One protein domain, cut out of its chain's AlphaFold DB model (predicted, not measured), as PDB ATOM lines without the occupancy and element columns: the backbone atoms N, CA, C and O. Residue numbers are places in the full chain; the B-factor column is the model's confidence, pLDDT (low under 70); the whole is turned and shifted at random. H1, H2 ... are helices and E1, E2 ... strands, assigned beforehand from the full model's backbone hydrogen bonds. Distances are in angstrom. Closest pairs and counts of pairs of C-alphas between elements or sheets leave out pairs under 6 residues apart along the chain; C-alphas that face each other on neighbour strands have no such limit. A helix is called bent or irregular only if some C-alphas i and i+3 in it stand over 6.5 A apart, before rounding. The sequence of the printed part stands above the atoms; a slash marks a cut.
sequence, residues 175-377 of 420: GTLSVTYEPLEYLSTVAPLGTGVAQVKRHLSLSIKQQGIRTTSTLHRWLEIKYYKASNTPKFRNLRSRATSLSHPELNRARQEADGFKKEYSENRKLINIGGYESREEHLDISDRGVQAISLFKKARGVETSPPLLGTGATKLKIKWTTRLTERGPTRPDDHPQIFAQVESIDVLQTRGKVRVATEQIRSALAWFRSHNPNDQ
ATOM      1  N   GLY A 175     117.505  89.281  88.090       67.75
ATOM      2  CA  GLY A 175     117.142  90.341  89.021       67.75
ATOM      3  C   GLY A 175     117.762  90.177  90.410       67.75
ATOM      4  O   GLY A 175     118.735  89.452  90.619       67.75
ATOM      5  N   THR A 176     117.225  90.923  91.377       79.38
ATOM      6  CA  THR A 176     117.674  90.886  92.774       79.38
ATOM      7  C   THR A 176     116.622  90.193  93.630       79.38
ATOM      8  O   THR A 176     115.512  90.703  93.763       79.38
ATOM      9  N   LEU A 177     116.984  89.076  94.262       80.69
ATOM     10  CA  LEU A 177     116.165  88.442  95.296       80.69
ATOM     11  C   LEU A 177     116.726  88.816  96.668       80.69
ATOM     12  O   LEU A 177     117.933  88.767  96.889       80.69
ATOM     13  N   SER A 178     115.866  89.204  97.604       85.25
ATOM     14  CA  SER A 178     116.279  89.533  98.966       85.25
ATOM     15  C   SER A 178     115.272  88.982  99.955       85.25
ATOM     16  O   SER A 178     114.103  89.352  99.912       85.25
ATOM     17  N   VAL A 179     115.739  88.149 100.879       86.06
ATOM     18  CA  VAL A 179     114.947  87.650 102.005       86.06
ATOM     19  C   VAL A 179     115.606  88.123 103.287       86.06
ATOM     20  O   VAL A 179     116.810  87.963 103.483       86.06
ATOM     21  N   THR A 180     114.823  88.752 104.156       88.12
ATOM     22  CA  THR A 180     115.286  89.189 105.473       88.12
ATOM     23  C   THR A 180     114.370  88.610 106.529       88.12
ATOM     24  O   THR A 180     113.173  88.872 106.531       88.12
ATOM     25  N   TYR A 181     114.959  87.827 107.422       84.44
ATOM     26  CA  TYR A 181     114.279  87.259 108.567       84.44
ATOM     27  C   TYR A 181     114.178  88.294 109.674       84.44
ATOM     28  O   TYR A 181     115.175  88.934 110.038       84.44
ATOM     29  N   GLU A 182     112.977  88.417 110.234       87.06
ATOM     30  CA  GLU A 182     112.770  89.209 111.434       87.06
ATOM     31  C   GLU A 182     113.671  88.700 112.568       87.06
ATOM     32  O   GLU A 182     113.964  87.501 112.666       87.06
ATOM     33  N   PRO A 183     114.144  89.601 113.439       88.94
ATOM     34  CA  PRO A 183     114.871  89.220 114.627       88.94
ATOM     35  C   PRO A 183     114.175  88.159 115.476       88.94
ATOM     36  O   PRO A 183     113.075  88.382 115.979       88.94
ATOM     37  N   LEU A 184     114.872  87.058 115.742       87.50
ATOM     38  CA  LEU A 184     114.412  86.043 116.679       87.50
ATOM     39  C   LEU A 184     115.248  86.057 117.961       87.50
ATOM     40  O   LEU A 184     116.483  86.039 117.931       87.50
ATOM     41  N   GLU A 185     114.555  86.063 119.099       89.81
ATOM     42  CA  GLU A 185     115.144  85.898 120.429       89.81
ATOM     43  C   GLU A 185     115.319  84.401 120.710       89.81
ATOM     44  O   GLU A 185     114.338  83.693 120.915       89.81
ATOM     45  N   TYR A 186     116.563  83.915 120.724       80.56
ATOM     46  CA  TYR A 186     116.858  82.489 120.941       80.56
ATOM     47  C   TYR A 186     117.338  82.175 122.361       80.56
ATOM     48  O   TYR A 186     117.377  81.016 122.767       80.56
ATOM     49  N   LEU A 187     117.724  83.198 123.130       81.25
ATOM     50  CA  LEU A 187     118.076  83.045 124.537       81.25
ATOM     51  C   LEU A 187     117.633  84.273 125.322       81.25
ATOM     52  O   LEU A 187     117.942  85.405 124.950       81.25
ATOM     53  N   SER A 188     116.965  84.034 126.447       88.25
ATOM     54  CA  SER A 188     116.521  85.062 127.384       88.25
ATOM     55  C   SER A 188     116.802  84.574 128.795       88.25
ATOM     56  O   SER A 188     116.078  83.731 129.321       88.25
ATOM     57  N   THR A 189     117.869  85.076 129.406       85.31
ATOM     58  CA  THR A 189     118.231  84.719 130.779       85.31
ATOM     59  C   THR A 189     118.189  85.939 131.684       85.31
ATOM     60  O   THR A 189     118.338  87.081 131.243       85.31
ATOM     61  N   VAL A 190     117.918  85.705 132.963       86.88
ATOM     62  CA  VAL A 190     117.801  86.748 133.974       86.88
ATOM     63  C   VAL A 190     118.668  86.345 135.153       86.88
ATOM     64  O   VAL A 190     118.397  85.339 135.792       86.88
ATOM     65  N   ALA A 191     119.706  87.117 135.453       82.38
ATOM     66  CA  ALA A 191     120.652  86.800 136.514       82.38
ATOM     67  C   ALA A 191     120.723  87.931 137.550       82.38
ATOM     68  O   ALA A 191     120.642  89.110 137.185       82.38
ATOM     69  N   PRO A 192     120.899  87.609 138.842       83.69
ATOM     70  CA  PRO A 192     121.205  88.627 139.838       83.69
ATOM     71  C   PRO A 192     122.605  89.197 139.566       83.69
ATOM     72  O   PRO A 192     123.556  88.437 139.367       83.69
ATOM     73  N   LEU A 193     122.738  90.526 139.570       81.38
ATOM     74  CA  LEU A 193     124.003  91.223 139.317       81.38
ATOM     75  C   LEU A 193     124.181  92.361 140.328       81.38
ATOM     76  O   LEU A 193     123.527  93.401 140.237       81.38
ATOM     77  N   GLY A 194     125.069  92.163 141.306       85.69
ATOM     78  CA  GLY A 194     125.229  93.090 142.427       85.69
ATOM     79  C   GLY A 194     123.923  93.240 143.211       85.69
ATOM     80  O   GLY A 194     123.346  92.251 143.654       85.69
ATOM     81  N   THR A 195     123.443  94.475 143.361       88.12
ATOM     82  CA  THR A 195     122.153  94.757 144.013       88.12
ATOM     83  C   THR A 195     120.960  94.645 143.060       88.12
ATOM     84  O   THR A 195     119.819  94.613 143.512       88.12
ATOM     85  N   GLY A 196     121.194  94.593 141.748       88.94
ATOM     86  CA  GLY A 196     120.152  94.572 140.731       88.94
ATOM     87  C   GLY A 196     119.937  93.208 140.081       88.94
ATOM     88  O   GLY A 196     120.398  92.164 140.542       88.94
ATOM     89  N   VAL A 197     119.217  93.240 138.964       87.44
ATOM     90  CA  VAL A 197     118.951  92.082 138.112       87.44
ATOM     91  C   VAL A 197     119.289  92.450 136.672       87.44
ATOM     92  O   VAL A 197     118.849  93.486 136.175       87.44
ATOM     93  N   ALA A 198     120.064  91.611 135.995       84.75
ATOM     94  CA  ALA A 198     120.378  91.752 134.583       84.75
ATOM     95  C   ALA A 198     119.522  90.783 133.764       84.75
ATOM     96  O   ALA A 198     119.517  89.583 134.022       84.75
ATOM     97  N   GLN A 199     118.814  91.298 132.764       89.88
ATOM     98  CA  GLN A 199     118.195  90.493 131.719       89.88
ATOM     99  C   GLN A 199     119.110  90.502 130.498       89.88
ATOM    100  O   GLN A 199     119.370  91.559 129.925       89.88
ATOM    101  N   VAL A 200     119.574  89.323 130.102       83.75
ATOM    102  CA  VAL A 200     120.438  89.109 128.945       83.75
ATOM    103  C   VAL A 200     119.616  88.414 127.869       83.75
ATOM    104  O   VAL A 200     119.122  87.305 128.066       83.75
ATOM    105  N   LYS A 201     119.452  89.087 126.733       88.38
ATOM    106  CA  LYS A 201     118.747  88.575 125.560       88.38
ATOM    107  C   LYS A 201     119.722  88.428 124.409       88.38
ATOM    108  O   LYS A 201     120.478  89.356 124.116       88.38
ATOM    109  N   ARG A 202     119.686  87.284 123.737       83.69
ATOM    110  CA  ARG A 202     120.411  87.066 122.490       83.69
ATOM    111  C   ARG A 202     119.423  86.989 121.351       83.69
ATOM    112  O   ARG A 202     118.426  86.274 121.416       83.69
ATOM    113  N   HIS A 203     119.753  87.726 120.311       88.50
ATOM    114  CA  HIS A 203     118.950  87.834 119.118       88.50
ATOM    115  C   HIS A 203     119.773  87.450 117.901       88.50
ATOM    116  O   HIS A 203     120.993  87.664 117.861       88.50
ATOM    117  N   LEU A 204     119.077  86.916 116.911       88.69
ATOM    118  CA  LEU A 204     119.618  86.527 115.623       88.69
ATOM    119  C   LEU A 204     118.718  87.101 114.529       88.69
ATOM    120  O   LEU A 204     117.502  86.982 114.618       88.69
ATOM    121  N   SER A 205     119.296  87.698 113.494       90.06
ATOM    122  CA  SER A 205     118.601  87.921 112.228       90.06
ATOM    123  C   SER A 205     119.503  87.540 111.071       90.06
ATOM    124  O   SER A 205     120.729  87.627 111.164       90.06
ATOM    125  N   LEU A 206     118.895  87.100 109.983       88.31
ATOM    126  CA  LEU A 206     119.594  86.695 108.780       88.31
ATOM    127  C   LEU A 206     118.981  87.439 107.601       88.31
ATOM    128  O   LEU A 206     117.765  87.496 107.460       88.31
ATOM    129  N   SER A 207     119.825  88.023 106.768       89.88
ATOM    130  CA  SER A 207     119.421  88.628 105.506       89.88
ATOM    131  C   SER A 207     120.236  87.986 104.403       89.88
ATOM    132  O   SER A 207     121.457  87.900 104.521       89.88
ATOM    133  N   ILE A 208     119.580  87.503 103.358       87.44
ATOM    134  CA  ILE A 208     120.253  86.948 102.194       87.44
ATOM    135  C   ILE A 208     119.793  87.719 100.971       87.44
ATOM    136  O   ILE A 208     118.599  87.818 100.702       87.44
ATOM    137  N   LYS A 209     120.762  88.268 100.244       88.38
ATOM    138  CA  LYS A 209     120.543  89.018  99.015       88.38
ATOM    139  C   LYS A 209     121.287  88.334  97.881       88.38
ATOM    140  O   LYS A 209     122.508  88.224  97.942       88.38
ATOM    141  N   GLN A 210     120.568  87.916  96.855       83.12
ATOM    142  CA  GLN A 210     121.128  87.384  95.624       83.12
ATOM    143  C   GLN A 210     121.024  88.437  94.516       83.12
ATOM    144  O   GLN A 210     119.957  89.003  94.290       83.12
ATOM    145  N   GLN A 211     122.146  88.726  93.859       82.44
ATOM    146  CA  GLN A 211     122.263  89.636  92.718       82.44
ATOM    147  C   GLN A 211     123.000  88.895  91.603       82.44
ATOM    148  O   GLN A 211     124.220  88.729  91.655       82.44
ATOM    149  N   GLY A 212     122.243  88.371  90.641       80.44
ATOM    150  CA  GLY A 212     122.761  87.439  89.646       80.44
ATOM    151  C   GLY A 212     123.353  86.182  90.285       80.44
ATOM    152  O   GLY A 212     122.667  85.463  91.014       80.44
ATOM    153  N   ILE A 213     124.642  85.923  90.049       70.88
ATOM    154  CA  ILE A 213     125.347  84.792  90.675       70.88
ATOM    155  C   ILE A 213     125.907  85.106  92.059       70.88
ATOM    156  O   ILE A 213     126.480  84.232  92.698       70.88
ATOM    157  N   ARG A 214     125.824  86.355  92.516       77.38
ATOM    158  CA  ARG A 214     126.393  86.758  93.797       77.38
ATOM    159  C   ARG A 214     125.345  86.610  94.888       77.38
ATOM    160  O   ARG A 214     124.365  87.350  94.903       77.38
ATOM    161  N   THR A 215     125.591  85.728  95.843       80.31
ATOM    162  CA  THR A 215     124.769  85.546  97.038       80.31
ATOM    163  C   THR A 215     125.490  86.154  98.230       80.31
ATOM    164  O   THR A 215     126.598  85.775  98.585       80.31
ATOM    165  N   THR A 216     124.873  87.147  98.860       86.50
ATOM    166  CA  THR A 216     125.389  87.783 100.072       86.50
ATOM    167  C   THR A 216     124.514  87.402 101.250       86.50
ATOM    168  O   THR A 216     123.391  87.888 101.383       86.50
ATOM    169  N   SER A 217     125.048  86.566 102.132       84.69
ATOM    170  CA  SER A 217     124.425  86.178 103.393       84.69
ATOM    171  C   SER A 217     124.979  87.038 104.523       84.69
ATOM    172  O   SER A 217     126.172  87.042 104.820       84.69
ATOM    173  N   THR A 218     124.101  87.789 105.176       87.12
ATOM    174  CA  THR A 218     124.422  88.660 106.303       87.12
ATOM    175  C   THR A 218     123.723  88.147 107.555       87.12
ATOM    176  O   THR A 218     122.516  88.308 107.722       87.12
ATOM    177  N   LEU A 219     124.492  87.548 108.462       84.12
ATOM    178  CA  LEU A 219     124.030  87.107 109.771       84.12
ATOM    179  C   LEU A 219     124.298  88.198 110.809       84.12
ATOM    180  O   LEU A 219     125.447  88.485 111.156       84.12
ATOM    181  N   HIS A 220     123.239  88.785 111.347       85.69
ATOM    182  CA  HIS A 220     123.317  89.690 112.481       85.69
ATOM    183  C   HIS A 220     123.048  88.936 113.779       85.69
ATOM    184  O   HIS A 220     122.020  88.296 113.966       85.69
ATOM    185  N   ARG A 221     123.964  89.079 114.726       83.38
ATOM    186  CA  ARG A 221     123.813  88.630 116.106       83.38
ATOM    187  C   ARG A 221     123.815  89.857 116.984       83.38
ATOM    188  O   ARG A 221     124.637  90.748 116.779       83.38
ATOM    189  N   TRP A 222     122.945  89.935 117.979       85.25
ATOM    190  CA  TRP A 222     123.142  90.938 119.016       85.25
ATOM    191  C   TRP A 222     122.788  90.447 120.402       85.25
ATOM    192  O   TRP A 222     121.868  89.661 120.605       85.25
ATOM    193  N   LEU A 223     123.558  90.956 121.352       78.81
ATOM    194  CA  LEU A 223     123.373  90.777 122.775       78.81
ATOM    195  C   LEU A 223     122.739  92.057 123.299       78.81
ATOM    196  O   LEU A 223     123.287  93.149 123.137       78.81
ATOM    197  N   GLU A 224     121.566  91.925 123.895       86.69
ATOM    198  CA  GLU A 224     120.873  93.000 124.579       86.69
ATOM    199  C   GLU A 224     120.925  92.725 126.080       86.69
ATOM    200  O   GLU A 224     120.344  91.754 126.562       86.69
ATOM    201  N   ILE A 225     121.616  93.589 126.821       81.12
ATOM    202  CA  ILE A 225     121.683  93.513 128.280       81.12
ATOM    203  C   ILE A 225     120.860  94.665 128.839       81.12
ATOM    204  O   ILE A 225     121.126  95.832 128.545       81.12
ATOM    205  N   LYS A 226     119.850  94.336 129.640       87.06
ATOM    206  CA  LYS A 226     119.058  95.301 130.406       87.06
ATOM    207  C   LYS A 226     119.359  95.110 131.876       87.06
ATOM    208  O   LYS A 226     118.998  94.086 132.451       87.06
ATOM    209  N   TYR A 227     120.003  96.093 132.482       84.12
ATOM    210  CA  TYR A 227     120.224  96.104 133.917       84.12
ATOM    211  C   TYR A 227     119.095  96.853 134.615       84.12
ATOM    212  O   TYR A 227     118.783  97.988 134.260       84.12
ATOM    213  N   TYR A 228     118.506  96.218 135.622       85.19
ATOM    214  CA  TYR A 228     117.480  96.786 136.481       85.19
ATOM    215  C   TYR A 228     118.055  96.963 137.880       85.19
ATOM    216  O   TYR A 228     118.344  95.983 138.572       85.19
ATOM    217  N   LYS A 229     118.207  98.217 138.315       86.62
ATOM    218  CA  LYS A 229     118.589  98.522 139.697       86.62
ATOM    219  C   LYS A 229     117.517  98.005 140.667       86.62
ATOM    220  O   LYS A 229     116.329  97.985 140.325       86.62
ATOM    221  N   ALA A 230     117.938  97.615 141.874       88.50
ATOM    222  CA  ALA A 230     117.028  97.276 142.965       88.50
ATOM    223  C   ALA A 230     115.934  98.341 143.101       88.50
ATOM    224  O   ALA A 230     116.227  99.510 143.343       88.50
ATOM    225  N   SER A 231     114.680  97.938 142.921       87.56
ATOM    226  CA  SER A 231     113.517  98.812 143.077       87.56
ATOM    227  C   SER A 231     112.314  97.983 143.510       87.56
ATOM    228  O   SER A 231     112.253  96.783 143.245       87.56
ATOM    229  N   ASN A 232     111.317  98.604 144.140       80.38
ATOM    230  CA  ASN A 232     110.105  97.890 144.560       80.38
ATOM    231  C   ASN A 232     109.084  97.684 143.415       80.38
ATOM    232  O   ASN A 232     107.898  97.418 143.638       80.38
ATOM    233  N   THR A 233     109.522  97.815 142.161       86.81
ATOM    234  CA  THR A 233     108.617  97.709 141.019       86.81
ATOM    235  C   THR A 233     108.151  96.268 140.796       86.81
ATOM    236  O   THR A 233     108.935  95.330 140.979       86.81
ATOM    237  N   PRO A 234     106.894  96.053 140.359       88.44
ATOM    238  CA  PRO A 234     106.389  94.717 140.030       88.44
ATOM    239  C   PRO A 234     107.275  93.990 139.012       88.44
ATOM    240  O   PRO A 234     107.538  92.796 139.144       88.44
ATOM    241  N   LYS A 235     107.814  94.734 138.036       88.25
ATOM    242  CA  LYS A 235     108.740  94.212 137.026       88.25
ATOM    243  C   LYS A 235     110.041  93.698 137.640       88.25
ATOM    244  O   LYS A 235     110.462  92.597 137.300       88.25
ATOM    245  N   PHE A 236     110.662  94.454 138.549       88.50
ATOM    246  CA  PHE A 236     111.866  93.996 139.247       88.50
ATOM    247  C   PHE A 236     111.582  92.760 140.102       88.50
ATOM    248  O   PHE A 236     112.356  91.809 140.060       88.50
ATOM    249  N   ARG A 237     110.455  92.732 140.827       90.88
ATOM    250  CA  ARG A 237     110.054  91.570 141.637       90.88
ATOM    251  C   ARG A 237     109.873  90.308 140.790       90.88
ATOM    252  O   ARG A 237     110.407  89.270 141.163       90.88
ATOM    253  N   ASN A 238     109.214  90.411 139.634       92.19
ATOM    254  CA  ASN A 238     109.064  89.301 138.687       92.19
ATOM    255  C   ASN A 238     110.419  88.845 138.110       92.19
ATOM    256  O   ASN A 238     110.734  87.660 138.096       92.19
ATOM    257  N   LEU A 239     111.270  89.784 137.682       89.44
ATOM    258  CA  LEU A 239     112.600  89.440 137.172       89.44
ATOM    259  C   LEU A 239     113.470  88.783 138.249       89.44
ATOM    260  O   LEU A 239     114.183  87.827 137.960       89.44
ATOM    261  N   ARG A 240     113.386  89.256 139.494       90.38
ATOM    262  CA  ARG A 240     114.109  88.680 140.627       90.38
ATOM    263  C   ARG A 240     113.610  87.278 140.965       90.38
ATOM    264  O   ARG A 240     114.448  86.411 141.170       90.38
ATOM    265  N   SER A 241     112.295  87.042 140.982       90.38
ATOM    266  CA  SER A 241     111.749  85.703 141.248       90.38
ATOM    267  C   SER A 241     112.162  84.700 140.168       90.38
ATOM    268  O   SER A 241     112.572  83.586 140.490       90.38
ATOM    269  N   ARG A 242     112.160  85.121 138.896       88.62
ATOM    270  CA  ARG A 242     112.688  84.322 137.779       88.62
ATOM    271  C   ARG A 242     114.183  84.049 137.910       88.62
ATOM    272  O   ARG A 242     114.628  82.945 137.631       88.62
ATOM    273  N   ALA A 243     114.958  85.038 138.342       86.12
ATOM    274  CA  ALA A 243     116.392  84.870 138.551       86.12
ATOM    275  C   ALA A 243     116.692  83.859 139.669       86.12
ATOM    276  O   ALA A 243     117.663  83.114 139.578       86.12
ATOM    277  N   THR A 244     115.858  83.816 140.713       85.81
ATOM    278  CA  THR A 244     115.991  82.845 141.810       85.81
ATOM    279  C   THR A 244     115.502  81.442 141.457       85.81
ATOM    280  O   THR A 244     115.889  80.501 142.137       85.81
ATOM    281  N   SER A 245     114.676  81.284 140.416       85.69
ATOM    282  CA  SER A 245     114.162  79.979 139.982       85.69
ATOM    283  C   SER A 245     115.031  79.281 138.930       85.69
ATOM    284  O   SER A 245     114.703  78.168 138.531       85.69
ATOM    285  N   LEU A 246     116.095  79.924 138.434       78.81
ATOM    286  CA  LEU A 246     117.006  79.311 137.462       78.81
ATOM    287  C   LEU A 246     117.849  78.207 138.102       78.81
ATOM    288  O   LEU A 246     118.265  78.311 139.258       78.81
ATOM    289  N   SER A 247     118.170  77.183 137.312       81.25
ATOM    290  CA  SER A 247     119.113  76.155 137.743       81.25
ATOM    291  C   SER A 247     120.522  76.740 137.920       81.25
ATOM    292  O   SER A 247     120.917  77.709 137.260       81.25
ATOM    293  N   HIS A 248     121.319  76.140 138.808       78.38
ATOM    294  CA  HIS A 248     122.691  76.589 139.070       78.38
ATOM    295  C   HIS A 248     123.568  76.676 137.795       78.38
ATOM    296  O   HIS A 248     124.274  77.676 137.634       78.38
ATOM    297  N   PRO A 249     123.499  75.720 136.840       80.31
ATOM    298  CA  PRO A 249     124.241  75.809 135.579       80.31
ATOM    299  C   PRO A 249     123.829  76.991 134.689       80.31
ATOM    300  O   PRO A 249     124.693  77.668 134.131       80.31
ATOM    301  N   GLU A 250     122.530  77.276 134.562       71.62
ATOM    302  CA  GLU A 250     122.025  78.391 133.743       71.62
ATOM    303  C   GLU A 250     122.440  79.744 134.316       71.62
ATOM    304  O   GLU A 250     122.819  80.657 133.577       71.62
ATOM    305  N   LEU A 251     122.414  79.856 135.643       69.88
ATOM    306  CA  LEU A 251     122.815  81.058 136.356       69.88
ATOM    307  C   LEU A 251     124.328  81.293 136.236       69.88
ATOM    308  O   LEU A 251     124.753  82.423 135.988       69.88
ATOM    309  N   ASN A 252     125.139  80.235 136.331       75.50
ATOM    310  CA  ASN A 252     126.584  80.317 136.108       75.50
ATOM    311  C   ASN A 252     126.920  80.699 134.662       75.50
ATOM    312  O   ASN A 252     127.777  81.556 134.456       75.50
ATOM    313  N   ARG A 253     126.208  80.152 133.668       75.31
ATOM    314  CA  ARG A 253     126.360  80.558 132.261       75.31
ATOM    315  C   ARG A 253     126.019  82.037 132.070       75.31
ATOM    316  O   ARG A 253     126.805  82.775 131.489       75.31
ATOM    317  N   ALA A 254     124.887  82.494 132.607       66.12
ATOM    318  CA  ALA A 254     124.473  83.893 132.514       66.12
ATOM    319  C   ALA A 254     125.474  84.849 133.186       66.12
ATOM    320  O   ALA A 254     125.760  85.918 132.649       66.12
ATOM    321  N   ARG A 255     126.039  84.453 134.337       71.12
ATOM    322  CA  ARG A 255     127.112  85.196 135.012       71.12
ATOM    323  C   ARG A 255     128.386  85.237 134.187       71.12
ATOM    324  O   ARG A 255     128.888  86.323 133.961       71.12
ATOM    325  N   GLN A 256     128.862  84.101 133.678       78.06
ATOM    326  CA  GLN A 256     130.048  84.057 132.818       78.06
ATOM    327  C   GLN A 256     129.881  84.930 131.569       78.06
ATOM    328  O   GLN A 256     130.814  85.625 131.184       78.06
ATOM    329  N   GLU A 257     128.692  84.951 130.962       69.56
ATOM    330  CA  GLU A 257     128.400  85.845 129.838       69.56
ATOM    331  C   GLU A 257     128.410  87.322 130.254       69.56
ATOM    332  O   GLU A 257     128.991  88.153 129.556       69.56
ATOM    333  N   ALA A 258     127.803  87.658 131.396       65.31
ATOM    334  CA  ALA A 258     127.784  89.019 131.926       65.31
ATOM    335  C   ALA A 258     129.176  89.502 132.379       65.31
ATOM    336  O   ALA A 258     129.516  90.665 132.165       65.31
ATOM    337  N   ASP A 259     129.988  88.626 132.966       70.69
ATOM    338  CA  ASP A 259     131.343  88.910 133.440       70.69
ATOM    339  C   ASP A 259     132.340  88.960 132.282       70.69
ATOM    340  O   ASP A 259     133.153  89.882 132.219       70.69
ATOM    341  N   GLY A 260     132.240  88.034 131.324       71.19
ATOM    342  CA  GLY A 260     132.981  88.089 130.064       71.19
ATOM    343  C   GLY A 260     132.681  89.383 129.315       71.19
ATOM    344  O   GLY A 260     133.600  90.067 128.863       71.19
ATOM    345  N   PHE A 261     131.408  89.793 129.299       62.50
ATOM    346  CA  PHE A 261     131.013  91.109 128.821       62.50
ATOM    347  C   PHE A 261     131.645  92.241 129.641       62.50
ATOM    348  O   PHE A 261     132.223  93.152 129.060       62.50
ATOM    349  N   LYS A 262     131.549  92.223 130.975       62.38
ATOM    350  CA  LYS A 262     132.094  93.284 131.836       62.38
ATOM    351  C   LYS A 262     133.598  93.446 131.634       62.38
ATOM    352  O   LYS A 262     134.068  94.579 131.582       62.38
ATOM    353  N   LYS A 263     134.327  92.336 131.492       71.38
ATOM    354  CA  LYS A 263     135.761  92.303 131.200       71.38
ATOM    355  C   LYS A 263     136.048  92.953 129.849       71.38
ATOM    356  O   LYS A 263     136.721  93.980 129.820       71.38
ATOM    357  N   GLU A 264     135.434  92.451 128.780       60.34
ATOM    358  CA  GLU A 264     135.607  92.988 127.426       60.34
ATOM    359  C   GLU A 264     135.185  94.467 127.332       60.34
ATOM    360  O   GLU A 264     135.842  95.281 126.689       60.34
ATOM    361  N   TYR A 265     134.109  94.857 128.015       56.75
ATOM    362  CA  TYR A 265     133.660  96.243 128.092       56.75
ATOM    363  C   TYR A 265     134.632  97.115 128.876       56.75
ATOM    364  O   TYR A 265     134.889  98.235 128.463       56.75
ATOM    365  N   SER A 266     135.171  96.641 130.002       63.38
ATOM    366  CA  SER A 266     136.120  97.402 130.820       63.38
ATOM    367  C   SER A 266     137.450  97.632 130.105       63.38
ATOM    368  O   SER A 266     137.986  98.737 130.177       63.38
ATOM    369  N   GLU A 267     137.920  96.639 129.347       63.50
ATOM    370  CA  GLU A 267     139.092  96.737 128.474       63.50
ATOM    371  C   GLU A 267     138.842  97.770 127.361       63.50
ATOM    372  O   GLU A 267     139.676  98.642 127.118       63.50
ATOM    373  N   ASN A 268     137.633  97.774 126.788       52.81
ATOM    374  CA  ASN A 268     137.222  98.727 125.755       52.81
ATOM    375  C   ASN A 268     136.693 100.070 126.299       52.81
ATOM    376  O   ASN A 268     136.440 100.991 125.529       52.81
ATOM    377  N   ARG A 269     136.540 100.250 127.617       47.91
ATOM    378  CA  ARG A 269     135.976 101.474 128.220       47.91
ATOM    379  C   ARG A 269     136.886 102.683 128.016       47.91
ATOM    380  O   ARG A 269     136.394 103.804 127.956       47.91
ATOM    381  N   LYS A 270     138.192 102.452 127.838       51.47
ATOM    382  CA  LYS A 270     139.142 103.487 127.400       51.47
ATOM    383  C   LYS A 270     138.833 104.008 125.986       51.47
ATOM    384  O   LYS A 270     139.196 105.134 125.683       51.47
ATOM    385  N   LEU A 271     138.132 103.227 125.159       41.22
ATOM    386  CA  LEU A 271     137.779 103.552 123.772       41.22
ATOM    387  C   LEU A 271     136.354 104.129 123.633       41.22
ATOM    388  O   LEU A 271     136.096 104.882 122.705       41.22
ATOM    389  N   ILE A 272     135.430 103.817 124.553       41.44
ATOM    390  CA  ILE A 272     133.987 104.145 124.446       41.44
ATOM    391  C   ILE A 272     133.636 105.576 124.905       41.44
ATOM    392  O   ILE A 272     132.575 106.085 124.548       41.44
ATOM    393  N   ASN A 273     134.524 106.265 125.632       47.41
ATOM    394  CA  ASN A 273     134.355 107.707 125.896       47.41
ATOM    395  C   ASN A 273     134.481 108.568 124.621       47.41
ATOM    396  O   ASN A 273     134.200 109.761 124.658       47.41
ATOM    397  N   ILE A 274     134.868 107.962 123.498       37.81
ATOM    398  CA  ILE A 274     134.910 108.560 122.169       37.81
ATOM    399  C   ILE A 274     133.840 107.814 121.358       37.81
ATOM    400  O   ILE A 274     133.811 106.585 121.359       37.81
ATOM    401  N   GLY A 275     132.881 108.531 120.774       44.69
ATOM    402  CA  GLY A 275     131.649 107.957 120.226       44.69
ATOM    403  C   GLY A 275     131.839 106.682 119.392       44.69
ATOM    404  O   GLY A 275     132.572 106.687 118.420       44.69
ATOM    405  N   GLY A 276     131.123 105.611 119.767       49.41
ATOM    406  CA  GLY A 276     130.909 104.394 118.972       49.41
ATOM    407  C   GLY A 276     132.170 103.678 118.470       49.41
ATOM    408  O   GLY A 276     132.713 104.026 117.433       49.41
ATOM    409  N   TYR A 277     132.550 102.571 119.108       48.31
ATOM    410  CA  TYR A 277     133.605 101.703 118.578       48.31
ATOM    411  C   TYR A 277     133.093 100.874 117.385       48.31
ATOM    412  O   TYR A 277     132.200 100.027 117.539       48.31
ATOM    413  N   GLU A 278     133.665 101.113 116.205       55.62
ATOM    414  CA  GLU A 278     133.580 100.235 115.037       55.62
ATOM    415  C   GLU A 278     134.900  99.474 114.888       55.62
ATOM    416  O   GLU A 278     135.967 100.071 114.775       55.62
ATOM    417  N   SER A 279     134.836  98.142 114.916       53.91
ATOM    418  CA  SER A 279     135.984  97.312 114.540       53.91
ATOM    419  C   SER A 279     136.306  97.496 113.056       53.91
ATOM    420  O   SER A 279     135.383  97.597 112.247       53.91
ATOM    421  N   ARG A 280     137.601  97.461 112.710       50.28
ATOM    422  CA  ARG A 280     138.096  97.484 111.325       50.28
ATOM    423  C   ARG A 280     137.435  96.367 110.513       50.28
ATOM    424  O   ARG A 280     137.357  95.230 110.977       50.28
ATOM    425  N   GLU A 281     136.953  96.717 109.327       53.19
ATOM    426  CA  GLU A 281     136.450  95.765 108.343       53.19
ATOM    427  C   GLU A 281     137.639  94.972 107.793       53.19
ATOM    428  O   GLU A 281     138.529  95.528 107.150       53.19
ATOM    429  N   GLU A 282     137.699  93.680 108.109       54.03
ATOM    430  CA  GLU A 282     138.590  92.759 107.406       54.03
ATOM    431  C   GLU A 282     137.871  92.347 106.124       54.03
ATOM    432  O   GLU A 282     136.893  91.609 106.206       54.03
ATOM    433  N   HIS A 283     138.318  92.856 104.974       50.12
ATOM    434  CA  HIS A 283     137.960  92.314 103.662       50.12
ATOM    435  C   HIS A 283     138.983  91.251 103.296       50.12
ATOM    436  O   HIS A 283     140.183  91.520 103.291       50.12
ATOM    437  N   LEU A 284     138.509  90.044 103.018       53.88
ATOM    438  CA  LEU A 284     139.353  88.937 102.585       53.88
ATOM    439  C   LEU A 284     138.840  88.470 101.230       53.88
ATOM    440  O   LEU A 284     137.801  87.810 101.186       53.88
ATOM    441  N   ASP A 285     139.554  88.840 100.166       51.78
ATOM    442  CA  ASP A 285     139.291  88.329  98.824       51.78
ATOM    443  C   ASP A 285     139.836  86.907  98.707       51.78
ATOM    444  O   ASP A 285     141.035  86.675  98.869       51.78
ATOM    445  N   ILE A 286     138.955  85.937  98.461       52.88
ATOM    446  CA  ILE A 286     139.344  84.531  98.349       52.88
ATOM    447  C   ILE A 286     138.826  84.006  97.013       52.88
ATOM    448  O   ILE A 286     137.636  83.998  96.728       52.88
ATOM    449  N   SER A 287     139.719  83.537  96.151       48.97
ATOM    450  CA  SER A 287     139.325  82.946  94.866       48.97
ATOM    451  C   SER A 287     138.822  81.499  94.989       48.97
ATOM    452  O   SER A 287     138.501  80.874  93.983       48.97
ATOM    453  N   ASP A 288     138.729  80.949  96.202       43.69
ATOM    454  CA  ASP A 288     138.319  79.565  96.437       43.69
ATOM    455  C   ASP A 288     136.804  79.397  96.526       43.69
ATOM    456  O   ASP A 288     136.123  80.047  97.322       43.69
ATOM    457  N   ARG A 289     136.291  78.417  95.772       49.28
ATOM    458  CA  ARG A 289     134.905  77.910  95.867       49.28
ATOM    459  C   ARG A 289     133.826  78.990  95.723       49.28
ATOM    460  O   ARG A 289     132.735  78.850  96.266       49.28
ATOM    461  N   GLY A 290     134.144  80.068  95.010       52.47
ATOM    462  CA  GLY A 290     133.230  81.178  94.770       52.47
ATOM    463  C   GLY A 290     133.109  82.184  95.919       52.47
ATOM    464  O   GLY A 290     132.438  83.190  95.740       52.47
ATOM    465  N   VAL A 291     133.745  82.008  97.082       52.28
ATOM    466  CA  VAL A 291     133.601  82.963  98.203       52.28
ATOM    467  C   VAL A 291     134.429  84.222  97.961       52.28
ATOM    468  O   VAL A 291     135.570  84.290  98.384       52.28
ATOM    469  N   GLN A 292     133.847  85.245  97.334       56.00
ATOM    470  CA  GLN A 292     134.577  86.474  97.018       56.00
ATOM    471  C   GLN A 292     135.040  87.225  98.252       56.00
ATOM    472  O   GLN A 292     136.178  87.645  98.268       56.00
ATOM    473  N   ALA A 293     134.180  87.420  99.252       63.34
ATOM    474  CA  ALA A 293     134.518  88.287 100.373       63.34
ATOM    475  C   ALA A 293     133.885  87.813 101.676       63.34
ATOM    476  O   ALA A 293     132.716  87.409 101.725       63.34
ATOM    477  N   ILE A 294     134.648  87.939 102.756       63.44
ATOM    478  CA  ILE A 294     134.139  87.845 104.121       63.44
ATOM    479  C   ILE A 294     134.403  89.160 104.811       63.44
ATOM    480  O   ILE A 294     135.532  89.632 104.791       63.44
ATOM    481  N   SER A 295     133.373  89.688 105.467       65.75
ATOM    482  CA  SER A 295     133.494  90.864 106.323       65.75
ATOM    483  C   SER A 295     132.913  90.543 107.699       65.75
ATOM    484  O   SER A 295     131.739  90.173 107.843       65.75
ATOM    485  N   LEU A 296     133.746  90.669 108.731       62.62
ATOM    486  CA  LEU A 296     133.354  90.481 110.126       62.62
ATOM    487  C   LEU A 296     133.318  91.838 110.823       62.62
ATOM    488  O   LEU A 296     134.336  92.509 110.940       62.62
ATOM    489  N   PHE A 297     132.150  92.221 111.338       67.06
ATOM    490  CA  PHE A 297     131.986  93.487 112.049       67.06
ATOM    491  C   PHE A 297     131.526  93.260 113.475       67.06
ATOM    492  O   PHE A 297     130.563  92.531 113.734       67.06
ATOM    493  N   LYS A 298     132.147  93.985 114.399       62.94
ATOM    494  CA  LYS A 298     131.692  94.103 115.780       62.94
ATOM    495  C   LYS A 298     131.459  95.572 116.094       62.94
ATOM    496  O   LYS A 298     132.371  96.385 115.984       62.94
ATOM    497  N   LYS A 299     130.227  95.902 116.482       67.50
ATOM    498  CA  LYS A 299     129.814  97.254 116.862       67.50
ATOM    499  C   LYS A 299     129.103  97.209 118.204       67.50
ATOM    500  O   LYS A 299     128.057  96.572 118.342       67.50
ATOM    501  N   ALA A 300     129.650  97.899 119.197       57.56
ATOM    502  CA  ALA A 300     129.028  98.037 120.508       57.56
ATOM    503  C   ALA A 300     128.398  99.428 120.635       57.56
ATOM    504  O   ALA A 300     129.058 100.438 120.402       57.56
ATOM    505  N   ARG A 301     127.113  99.492 121.003       60.06
ATOM    506  CA  ARG A 301     126.436 100.749 121.343       60.06
ATOM    507  C   ARG A 301     125.824 100.633 122.736       60.06
ATOM    508  O   ARG A 301     124.873  99.878 122.956       60.06
ATOM    509  N   GLY A 302     126.376 101.391 123.677       54.38
ATOM    510  CA  GLY A 302     125.716 101.684 124.944       54.38
ATOM    511  C   GLY A 302     124.812 102.887 124.769       54.38
ATOM    512  O   GLY A 302     125.268 103.928 124.309       54.38
ATOM    513  N   VAL A 303     123.533 102.734 125.100       56.47
ATOM    514  CA  VAL A 303     122.626 103.870 125.245       56.47
ATOM    515  C   VAL A 303     122.192 103.858 126.694       56.47
ATOM    516  O   VAL A 303     121.346 103.060 127.102       56.47
ATOM    517  N   GLU A 304     122.803 104.723 127.493       53.31
ATOM    518  CA  GLU A 304     122.233 105.039 128.790       53.31
ATOM    519  C   GLU A 304     120.958 105.832 128.511       53.31
ATOM    520  O   GLU A 304     120.996 106.995 128.120       53.31
ATOM    521  N   THR A 305     119.806 105.163 128.586       54.19
ATOM    522  CA  THR A 305     118.529 105.871 128.558       54.19
ATOM    523  C   THR A 305     118.517 106.779 129.778       54.19
ATOM    524  O   THR A 305     118.653 106.277 130.894       54.19
ATOM    525  N   SER A 306     118.440 108.087 129.524       43.44
ATOM    526  CA  SER A 306     118.576 109.195 130.470       43.44
ATOM    527  C   SER A 306     117.947 108.905 131.835       43.44
ATOM    528  O   SER A 306     116.923 108.215 131.887       43.44
ATOM    529  N   PRO A 307     118.501 109.447 132.935       42.06
ATOM    530  CA  PRO A 307     117.971 109.210 134.270       42.06
ATOM    531  C   PRO A 307     116.487 109.606 134.293       42.06
ATOM    532  O   PRO A 307     116.171 110.778 134.072       42.06
ATOM    533  N   PRO A 308     115.555 108.664 134.527       43.62
ATOM    534  CA  PRO A 308     114.178 109.047 134.755       43.62
ATOM    535  C   PRO A 308     114.178 109.879 136.034       43.62
ATOM    536  O   PRO A 308     114.645 109.405 137.071       43.62
ATOM    537  N   LEU A 309     113.645 111.103 135.962       51.28
ATOM    538  CA  LEU A 309     113.505 112.012 137.106       51.28
ATOM    539  C   LEU A 309     112.819 111.342 138.316       51.28
ATOM    540  O   LEU A 309     112.965 111.813 139.436       51.28
ATOM    541  N   LEU A 310     112.138 110.204 138.121       51.31
ATOM    542  CA  LEU A 310     111.519 109.396 139.166       51.31
ATOM    543  C   LEU A 310     111.669 107.876 138.884       51.31
ATOM    544  O   LEU A 310     110.832 107.242 138.249       51.31
ATOM    545  N   GLY A 311     112.736 107.248 139.394       53.41
ATOM    546  CA  GLY A 311     112.599 105.956 140.094       53.41
ATOM    547  C   GLY A 311     112.879 104.612 139.396       53.41
ATOM    548  O   GLY A 311     112.917 103.605 140.100       53.41
ATOM    549  N   THR A 312     113.137 104.510 138.088       55.47
ATOM    550  CA  THR A 312     113.480 103.201 137.469       55.47
ATOM    551  C   THR A 312     114.513 103.303 136.350       55.47
ATOM    552  O   THR A 312     114.238 103.014 135.190       55.47
ATOM    553  N   GLY A 313     115.738 103.706 136.691       61.03
ATOM    554  CA  GLY A 313     116.847 103.656 135.738       61.03
ATOM    555  C   GLY A 313     117.104 102.214 135.295       61.03
ATOM    556  O   GLY A 313     117.584 101.398 136.086       61.03
ATOM    557  N   ALA A 314     116.749 101.893 134.052       73.50
ATOM    558  CA  ALA A 314     117.193 100.681 133.385       73.50
ATOM    559  C   ALA A 314     118.312 101.063 132.421       73.50
ATOM    560  O   ALA A 314     118.115 101.910 131.556       73.50
ATOM    561  N   THR A 315     119.477 100.440 132.547       74.44
ATOM    562  CA  THR A 315     120.569 100.659 131.592       74.44
ATOM    563  C   THR A 315     120.438  99.623 130.485       74.44
ATOM    564  O   THR A 315     120.404  98.421 130.770       74.44
ATOM    565  N   LYS A 316     120.342 100.072 129.228       80.56
ATOM    566  CA  LYS A 316     120.254  99.195 128.057       80.56
ATOM    567  C   LYS A 316     121.550  99.244 127.259       80.56
ATOM    568  O   LYS A 316     121.975 100.281 126.766       80.56
ATOM    569  N   LEU A 317     122.132  98.079 127.048       72.94
ATOM    570  CA  LEU A 317     123.283  97.905 126.180       72.94
ATOM    571  C   LEU A 317     122.906  96.999 125.011       72.94
ATOM    572  O   LEU A 317     122.269  95.965 125.217       72.94
ATOM    573  N   LYS A 318     123.325  97.368 123.794       77.25
ATOM    574  CA  LYS A 318     123.186  96.530 122.600       77.25
ATOM    575  C   LYS A 318     124.546  96.342 121.928       77.25
ATOM    576  O   LYS A 318     125.144  97.296 121.432       77.25
ATOM    577  N   ILE A 319     125.018  95.102 121.870       71.75
ATOM    578  CA  ILE A 319     126.243  94.727 121.154       71.75
ATOM    579  C   ILE A 319     125.831  93.971 119.905       71.75
ATOM    580  O   ILE A 319     125.131  92.973 120.024       71.75
ATOM    581  N   LYS A 320     126.232  94.442 118.724       74.88
ATOM    582  CA  LYS A 320     125.905  93.827 117.437       74.88
ATOM    583  C   LYS A 320     127.168  93.234 116.812       74.88
ATOM    584  O   LYS A 320     128.162  93.931 116.630       74.88
ATOM    585  N   TRP A 321     127.088  91.969 116.431       77.38
ATOM    586  CA  TRP A 321     128.036  91.298 115.553       77.38
ATOM    587  C   TRP A 321     127.365  91.063 114.210       77.38
ATOM    588  O   TRP A 321     126.209  90.645 114.151       77.38
ATOM    589  N   THR A 322     128.086  91.320 113.132       76.94
ATOM    590  CA  THR A 322     127.628  91.031 111.778       76.94
ATOM    591  C   THR A 322     128.662  90.147 111.114       76.94
ATOM    592  O   THR A 322     129.825  90.528 111.018       76.94
ATOM    593  N   THR A 323     128.230  88.978 110.661       76.88
ATOM    594  CA  THR A 323     128.999  88.140 109.746       76.88
ATOM    595  C   THR A 323     128.398  88.328 108.369       76.88
ATOM    596  O   THR A 323     127.233  87.990 108.169       76.88
ATOM    597  N   ARG A 324     129.167  88.887 107.440       81.12
ATOM    598  CA  ARG A 324     128.795  88.956 106.033       81.12
ATOM    599  C   ARG A 324     129.664  87.971 105.264       81.12
ATOM    600  O   ARG A 324     130.886  88.040 105.341       81.12
ATOM    601  N   LEU A 325     129.007  87.070 104.552       79.88
ATOM    602  CA  LEU A 325     129.612  86.128 103.626       79.88
ATOM    603  C   LEU A 325     129.069  86.445 102.237       79.88
ATOM    604  O   LEU A 325     127.854  86.465 102.036       79.88
ATOM    605  N   THR A 326     129.959  86.734 101.298       78.12
ATOM    606  CA  THR A 326     129.618  86.888  99.891       78.12
ATOM    607  C   THR A 326     130.163  85.694  99.129       78.12
ATOM    608  O   THR A 326     131.372  85.523  99.006       78.12
ATOM    609  N   GLU A 327     129.248  84.912  98.577       74.25
ATOM    610  CA  GLU A 327     129.517  83.793  97.687       74.25
ATOM    611  C   GLU A 327     129.142  84.185  96.254       74.25
ATOM    612  O   GLU A 327     128.214  84.951  96.002       74.25
ATOM    613  N   ARG A 328     129.887  83.666  95.296       70.38
ATOM    614  CA  ARG A 328     129.658  83.717  93.862       70.38
ATOM    615  C   ARG A 328     129.306  82.281  93.485       70.38
ATOM    616  O   ARG A 328     130.023  81.361  93.866       70.38
ATOM    617  N   GLY A 329     128.175  82.085  92.816       58.50
ATOM    618  CA  GLY A 329     127.703  80.777  92.379       58.50
ATOM    619  C   GLY A 329     128.761  80.036  91.556       58.50
ATOM    620  O   GLY A 329     129.714  80.658  91.076       58.50
ATOM    621  N   PRO A 330     128.619  78.710  91.407       49.75
ATOM    622  CA  PRO A 330     129.642  77.871  90.801       49.75
ATOM    623  C   PRO A 330     130.008  78.381  89.404       49.75
ATOM    624  O   PRO A 330     129.186  78.410  88.489       49.75
ATOM    625  N   THR A 331     131.265  78.782  89.235       50.03
ATOM    626  CA  THR A 331     131.858  78.985  87.916       50.03
ATOM    627  C   THR A 331     132.229  77.619  87.353       50.03
ATOM    628  O   THR A 331     133.302  77.108  87.644       50.03
ATOM    629  N   ARG A 332     131.312  77.081  86.541       44.97
ATOM    630  CA  ARG A 332     131.404  75.892  85.674       44.97
ATOM    631  C   ARG A 332     131.505  74.499  86.351       44.97
ATOM    632  O   ARG A 332     132.164  74.374  87.375       44.97
ATOM    633  N   PRO A 333     130.881  73.453  85.762       41.69
ATOM    634  CA  PRO A 333     131.024  72.047  86.168       41.69
ATOM    635  C   PRO A 333     132.259  71.340  85.593       41.69
ATOM    636  O   PRO A 333     132.426  70.149  85.826       41.69
ATOM    637  N   ASP A 334     133.095  72.027  84.814       44.81
ATOM    638  CA  ASP A 334     134.251  71.385  84.195       44.81
ATOM    639  C   ASP A 334     135.328  71.192  85.263       44.81
ATOM    640  O   ASP A 334     136.082  72.110  85.596       44.81
ATOM    641  N   ASP A 335     135.334  69.983  85.817       45.06
ATOM    642  CA  ASP A 335     136.346  69.394  86.676       45.06
ATOM    643  C   ASP A 335     137.754  69.600  86.112       45.06
ATOM    644  O   ASP A 335     138.353  68.731  85.490       45.06
ATOM    645  N   HIS A 336     138.346  70.734  86.445       37.22
ATOM    646  CA  HIS A 336     139.560  70.670  87.226       37.22
ATOM    647  C   HIS A 336     139.374  71.651  88.380       37.22
ATOM    648  O   HIS A 336     139.243  72.852  88.118       37.22
ATOM    649  N   PRO A 337     139.398  71.218  89.664       41.03
ATOM    650  CA  PRO A 337     139.816  72.157  90.691       41.03
ATOM    651  C   PRO A 337     141.089  72.781  90.133       41.03
ATOM    652  O   PRO A 337     141.965  72.046  89.670       41.03
ATOM    653  N   GLN A 338     141.183  74.111  90.084       41.84
ATOM    654  CA  GLN A 338     142.502  74.704  89.971       41.84
ATOM    655  C   GLN A 338     143.265  74.122  91.155       41.84
ATOM    656  O   GLN A 338     143.079  74.537  92.298       41.84
ATOM    657  N   ILE A 339     144.046  73.072  90.896       38.28
ATOM    658  CA  ILE A 339     145.050  72.585  91.808       38.28
ATOM    659  C   ILE A 339     146.047  73.723  91.755       38.28
ATOM    660  O   ILE A 339     146.962  73.748  90.932       38.28
ATOM    661  N   PHE A 340     145.798  74.740  92.576       39.88
ATOM    662  CA  PHE A 340     146.805  75.695  92.954       39.88
ATOM    663  C   PHE A 340     147.825  74.865  93.724       39.88
ATOM    664  O   PHE A 340     147.808  74.786  94.944       39.88
ATOM    665  N   ALA A 341     148.716  74.201  92.990       37.62
ATOM    666  CA  ALA A 341     149.920  73.569  93.505       37.62
ATOM    667  C   ALA A 341     150.934  74.644  93.943       37.62
ATOM    668  O   ALA A 341     152.142  74.488  93.785       37.62
ATOM    669  N   GLN A 342     150.439  75.773  94.448       52.53
ATOM    670  CA  GLN A 342     151.230  76.765  95.133       52.53
ATOM    671  C   GLN A 342     151.106  76.479  96.619       52.53
ATOM    672  O   GLN A 342     150.019  76.217  97.128       52.53
ATOM    673  N   VAL A 343     152.250  76.505  97.295       48.06
ATOM    674  CA  VAL A 343     152.345  76.455  98.750       48.06
ATOM    675  C   VAL A 343     151.382  77.500  99.310       48.06
ATOM    676  O   VAL A 343     151.613  78.700  99.166       48.06
ATOM    677  N   GLU A 344     150.274  77.042  99.891       64.06
ATOM    678  CA  GLU A 344     149.302  77.934 100.511       64.06
ATOM    679  C   GLU A 344     150.010  78.678 101.641       64.06
ATOM    680  O   GLU A 344     150.597  78.066 102.537       64.06
ATOM    681  N   SER A 345     149.995  80.009 101.590       76.00
ATOM    682  CA  SER A 345     150.543  80.794 102.687       76.00
ATOM    683  C   SER A 345     149.741  80.522 103.966       76.00
ATOM    684  O   SER A 345     148.553  80.181 103.930       76.00
ATOM    685  N   ILE A 346     150.380  80.697 105.125       75.38
ATOM    686  CA  ILE A 346     149.717  80.565 106.434       75.38
ATOM    687  C   ILE A 346     148.467  81.461 106.503       75.38
ATOM    688  O   ILE A 346     147.448  81.054 107.062       75.38
ATOM    689  N   ASP A 347     148.508  82.634 105.870       69.62
ATOM    690  CA  ASP A 347     147.390  83.577 105.817       69.62
ATOM    691  C   ASP A 347     146.192  83.026 105.028       69.62
ATOM    692  O   ASP A 347     145.046  83.188 105.459       69.62
ATOM    693  N   VAL A 348     146.432  82.306 103.924       67.44
ATOM    694  CA  VAL A 348     145.378  81.631 103.143       67.44
ATOM    695  C   VAL A 348     144.723  80.523 103.970       67.44
ATOM    696  O   VAL A 348     143.494  80.437 104.025       67.44
ATOM    697  N   LEU A 349     145.515  79.723 104.691       71.62
ATOM    698  CA  LEU A 349     145.002  78.663 105.568       71.62
ATOM    699  C   LEU A 349     144.167  79.222 106.732       71.62
ATOM    700  O   LEU A 349     143.073  78.719 107.013       71.62
ATOM    701  N   GLN A 350     144.640  80.283 107.392       73.38
ATOM    702  CA  GLN A 350     143.884  80.964 108.451       73.38
ATOM    703  C   GLN A 350     142.570  81.542 107.918       73.38
ATOM    704  O   GLN A 350     141.516  81.408 108.546       73.38
ATOM    705  N   THR A 351     142.622  82.137 106.729       68.69
ATOM    706  CA  THR A 351     141.469  82.720 106.046       68.69
ATOM    707  C   THR A 351     140.432  81.658 105.682       68.69
ATOM    708  O   THR A 351     139.261  81.804 106.034       68.69
ATOM    709  N   ARG A 352     140.844  80.518 105.114       71.00
ATOM    710  CA  ARG A 352     139.968  79.353 104.891       71.00
ATOM    711  C   ARG A 352     139.331  78.844 106.185       71.00
ATOM    712  O   ARG A 352     138.150  78.492 106.201       71.00
ATOM    713  N   GLY A 353     140.081  78.853 107.286       71.00
ATOM    714  CA  GLY A 353     139.553  78.568 108.619       71.00
ATOM    715  C   GLY A 353     138.411  79.513 109.013       71.00
ATOM    716  O   GLY A 353     137.346  79.044 109.428       71.00
ATOM    717  N   LYS A 354     138.595  80.829 108.825       72.94
ATOM    718  CA  LYS A 354     137.561  81.853 109.070       72.94
ATOM    719  C   LYS A 354     136.331  81.649 108.173       72.94
ATOM    720  O   LYS A 354     135.214  81.701 108.688       72.94
ATOM    721  N   VAL A 355     136.521  81.351 106.881       69.00
ATOM    722  CA  VAL A 355     135.432  81.028 105.935       69.00
ATOM    723  C   VAL A 355     134.618  79.856 106.433       69.00
ATOM    724  O   VAL A 355     133.412  79.982 106.608       69.00
ATOM    725  N   ARG A 356     135.276  78.733 106.733       72.38
ATOM    726  CA  ARG A 356     134.602  77.516 107.187       72.38
ATOM    727  C   ARG A 356     133.748  77.781 108.425       72.38
ATOM    728  O   ARG A 356     132.611  77.325 108.489       72.38
ATOM    729  N   VAL A 357     134.272  78.545 109.387       70.75
ATOM    730  CA  VAL A 357     133.524  78.934 110.591       70.75
ATOM    731  C   VAL A 357     132.334  79.837 110.248       70.75
ATOM    732  O   VAL A 357     131.251  79.633 110.792       70.75
ATOM    733  N   ALA A 358     132.497  80.818 109.356       68.56
ATOM    734  CA  ALA A 358     131.414  81.705 108.934       68.56
ATOM    735  C   ALA A 358     130.301  80.946 108.190       68.56
ATOM    736  O   ALA A 358     129.124  81.109 108.519       68.56
ATOM    737  N   THR A 359     130.669  80.073 107.251       71.12
ATOM    738  CA  THR A 359     129.745  79.197 106.524       71.12
ATOM    739  C   THR A 359     128.975  78.299 107.486       71.12
ATOM    740  O   THR A 359     127.752  78.223 107.402       71.12
ATOM    741  N   GLU A 360     129.654  77.669 108.448       71.69
ATOM    742  CA  GLU A 360     128.999  76.788 109.420       71.69
ATOM    743  C   GLU A 360     128.043  77.552 110.347       71.69
ATOM    744  O   GLU A 360     126.935  77.094 110.628       71.69
ATOM    745  N   GLN A 361     128.416  78.769 110.759       71.62
ATOM    746  CA  GLN A 361     127.535  79.653 111.528       71.62
ATOM    747  C   GLN A 361     126.272  80.030 110.746       71.62
ATOM    748  O   GLN A 361     125.180  80.029 111.316       71.62
ATOM    749  N   ILE A 362     126.406  80.349 109.456       71.44
ATOM    750  CA  ILE A 362     125.273  80.700 108.595       71.44
ATOM    751  C   ILE A 362     124.383  79.477 108.353       71.44
ATOM    752  O   ILE A 362     123.168  79.591 108.495       71.44
ATOM    753  N   ARG A 363     124.957  78.299 108.081       73.38
ATOM    754  CA  ARG A 363     124.200  77.044 107.925       73.38
ATOM    755  C   ARG A 363     123.441  76.659 109.189       73.38
ATOM    756  O   ARG A 363     122.260  76.335 109.114       73.38
ATOM    757  N   SER A 364     124.089  76.758 110.347       72.81
ATOM    758  CA  SER A 364     123.451  76.507 111.642       72.81
ATOM    759  C   SER A 364     122.297  77.481 111.900       72.81
ATOM    760  O   SER A 364     121.218  77.068 112.320       72.81
ATOM    761  N   ALA A 365     122.494  78.773 111.608       71.75
ATOM    762  CA  ALA A 365     121.435  79.775 111.712       71.75
ATOM    763  C   ALA A 365     120.264  79.451 110.777       71.75
ATOM    764  O   ALA A 365     119.116  79.472 111.208       71.75
ATOM    765  N   LEU A 366     120.552  79.101 109.524       72.88
ATOM    766  CA  LEU A 366     119.561  78.707 108.526       72.88
ATOM    767  C   LEU A 366     118.727  77.502 108.963       72.88
ATOM    768  O   LEU A 366     117.500  77.559 108.914       72.88
ATOM    769  N   ALA A 367     119.376  76.436 109.435       73.81
ATOM    770  CA  ALA A 367     118.692  75.259 109.965       73.81
ATOM    771  C   ALA A 367     117.756  75.623 111.130       73.81
ATOM    772  O   ALA A 367     116.624  75.145 111.197       73.81
ATOM    773  N   TRP A 368     118.199  76.522 112.009       76.19
ATOM    774  CA  TRP A 368     117.393  76.996 113.130       76.19
ATOM    775  C   TRP A 368     116.203  77.866 112.687       76.19
ATOM    776  O   TRP A 368     115.094  77.665 113.179       76.19
ATOM    777  N   PHE A 369     116.387  78.780 111.725       76.50
ATOM    778  CA  PHE A 369     115.283  79.566 111.153       76.50
ATOM    779  C   PHE A 369     114.237  78.666 110.485       76.50
ATOM    780  O   PHE A 369     113.046  78.879 110.711       76.50
ATOM    781  N   ARG A 370     114.665  77.627 109.753       76.94
ATOM    782  CA  ARG A 370     113.764  76.625 109.156       76.94
ATOM    783  C   ARG A 370     112.922  75.911 110.211       76.94
ATOM    784  O   ARG A 370     111.714  75.785 110.042       76.94
ATOM    785  N   SER A 371     113.523  75.486 111.326       76.12
ATOM    786  CA  SER A 371     112.777  74.764 112.367       76.12
ATOM    787  C   SER A 371     111.794  75.648 113.148       76.12
ATOM    788  O   SER A 371     110.877  75.120 113.769       76.12
ATOM    789  N   HIS A 372     111.979  76.975 113.144       76.75
ATOM    790  CA  HIS A 372     111.131  77.928 113.875       76.75
ATOM    791  C   HIS A 372     110.119  78.667 112.987       76.75
ATOM    792  O   HIS A 372     109.251  79.357 113.517       76.75
ATOM    793  N   ASN A 373     110.193  78.511 111.662       74.69
ATOM    794  CA  ASN A 373     109.262  79.113 110.706       74.69
ATOM    795  C   ASN A 373     108.708  78.039 109.754       74.69
ATOM    796  O   ASN A 373     108.994  78.079 108.563       74.69
ATOM    797  N   PRO A 374     107.895  77.082 110.241       70.50
ATOM    798  CA  PRO A 374     107.386  75.979 109.414       70.50
ATOM    799  C   PRO A 374     106.492  76.444 108.252       70.50
ATOM    800  O   PRO A 374     106.298  75.709 107.288       70.50
ATOM    801  N   ASN A 375     105.956  77.667 108.342       72.88
ATOM    802  CA  ASN A 375     105.131  78.290 107.307       72.88
ATOM    803  C   ASN A 375     105.949  79.084 106.279       72.88
ATOM    804  O   ASN A 375     105.395  79.458 105.244       72.88
ATOM    805  N   ASP A 376     107.231  79.356 106.553       66.88
ATOM    806  CA  ASP A 376     108.148  79.879 105.545       66.88
ATOM    807  C   ASP A 376     108.471  78.702 104.631       66.88
ATOM    808  O   ASP A 376     109.341  77.878 104.921       66.88
ATOM    809  N   GLN A 377     107.623  78.530 103.611       54.22
ATOM    810  CA  GLN A 377     107.722  77.425 102.676       54.22
ATOM    811  C   GLN A 377     109.173  77.341 102.220       54.22
ATOM    812  O   GLN A 377     109.736  78.322 101.731       54.22
TER     813      GLN A 377
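What this domain is: This is residues 175 to 377 of the 420 residues of the protein "RING-type domain-containing protein" of Hyaloscypha bicolor E (UniProt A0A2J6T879). One long, twisted antiparallel sheet makes the body, and helices H2 and H3, apart from each other, both cross the same face of it. The shorter H1, close to H2 but not clearly touching it, crosses E2 and E3, and residues 341 to 347, of which 346 to 347 belong to H3, stick out. The printed part has 203 residues, with three named helices and seven named strands in the order E1 E2 E3 E4 H1 H2 E5 E6 E7 H3, a mixed class. It is loose, with a radius of gyration of the C-alphas of 21.3 A, and elongated, spanning 70 by 45 by 35 A.

Where its parts are: E1, residues 176 to 180, begins with C-alpha 176 at (117.674, 90.886, 92.774). E2 is residues 184 to 193, 25.1 A long; E3, residues 196 to 211, 48.3 A; E4, residues 214 to 228, 44.7 A. H1 is residues 234 to 244, and H2 is residues 248 to 272, 33.2 A. H2 has a kink of 42 degrees near residue 266 and is only just irregular, C-alphas 267 and 270 being 6.8 A apart. E5 is residues 282 to 285; E6, residues 293 to 303, 31.7 A; E7, residues 314 to 328, 44.8 A. H3, residues 346 to 372, 39.4 A, ends with C-alpha 372 at (111.131, 77.928, 113.875).

How they stand to each other: The sheet is branched at E3: E1 and E2 lie on one side of it, beside residues 206 to 211 and 196 to 204, and E4 on the other side. N 179 and O 208 are 2.9 A apart, N 189 and O 200 2.9 A, and N 205 and O 220 2.8 A. E4 pairs with E7, N 221 to O 321 at 2.8 A; E7 with E6, N 297 to O 322 at 2.9 A; E6 with E5, N 284 to O 294 at 3.5 A. E2 E3 E4 and E5 E6 E7 are meanders, each strand the antiparallel neighbour of the one before. H1 is on the sheet at a height of 8.5 A; its closest C-alphas to E2 are Ala 243 and Ala 191, 5.1 A. H2 is on it at 8.4 A and runs across the strands, at 89 degrees to E2 on the local plane; Leu 251 and Ala 191 are its closest C-alphas to E2, 6.1 A. H3 is on the same face at 8.9 A and runs across, at 78 degrees to E3 on the local plane; the C-alphas of Ile 362 and Leu 219 of E4 are its closest to that strand, 6.6 A. H2 and H3 are apart. Every O i to N i+4 pair is within hydrogen-bond range in H1 and H3, and 19 of 21 in H2.

The domain as a whole: The C-alphas of Leu 310 and His 336 are the two farthest apart, 70.6 A. The printed part has no cut. The link E7 to H3 is long, with 17 residues. The mean pLDDT of the printed part is 70.4, and 80 residues are under 70, among them residues 264 to 313 and 329 to 344.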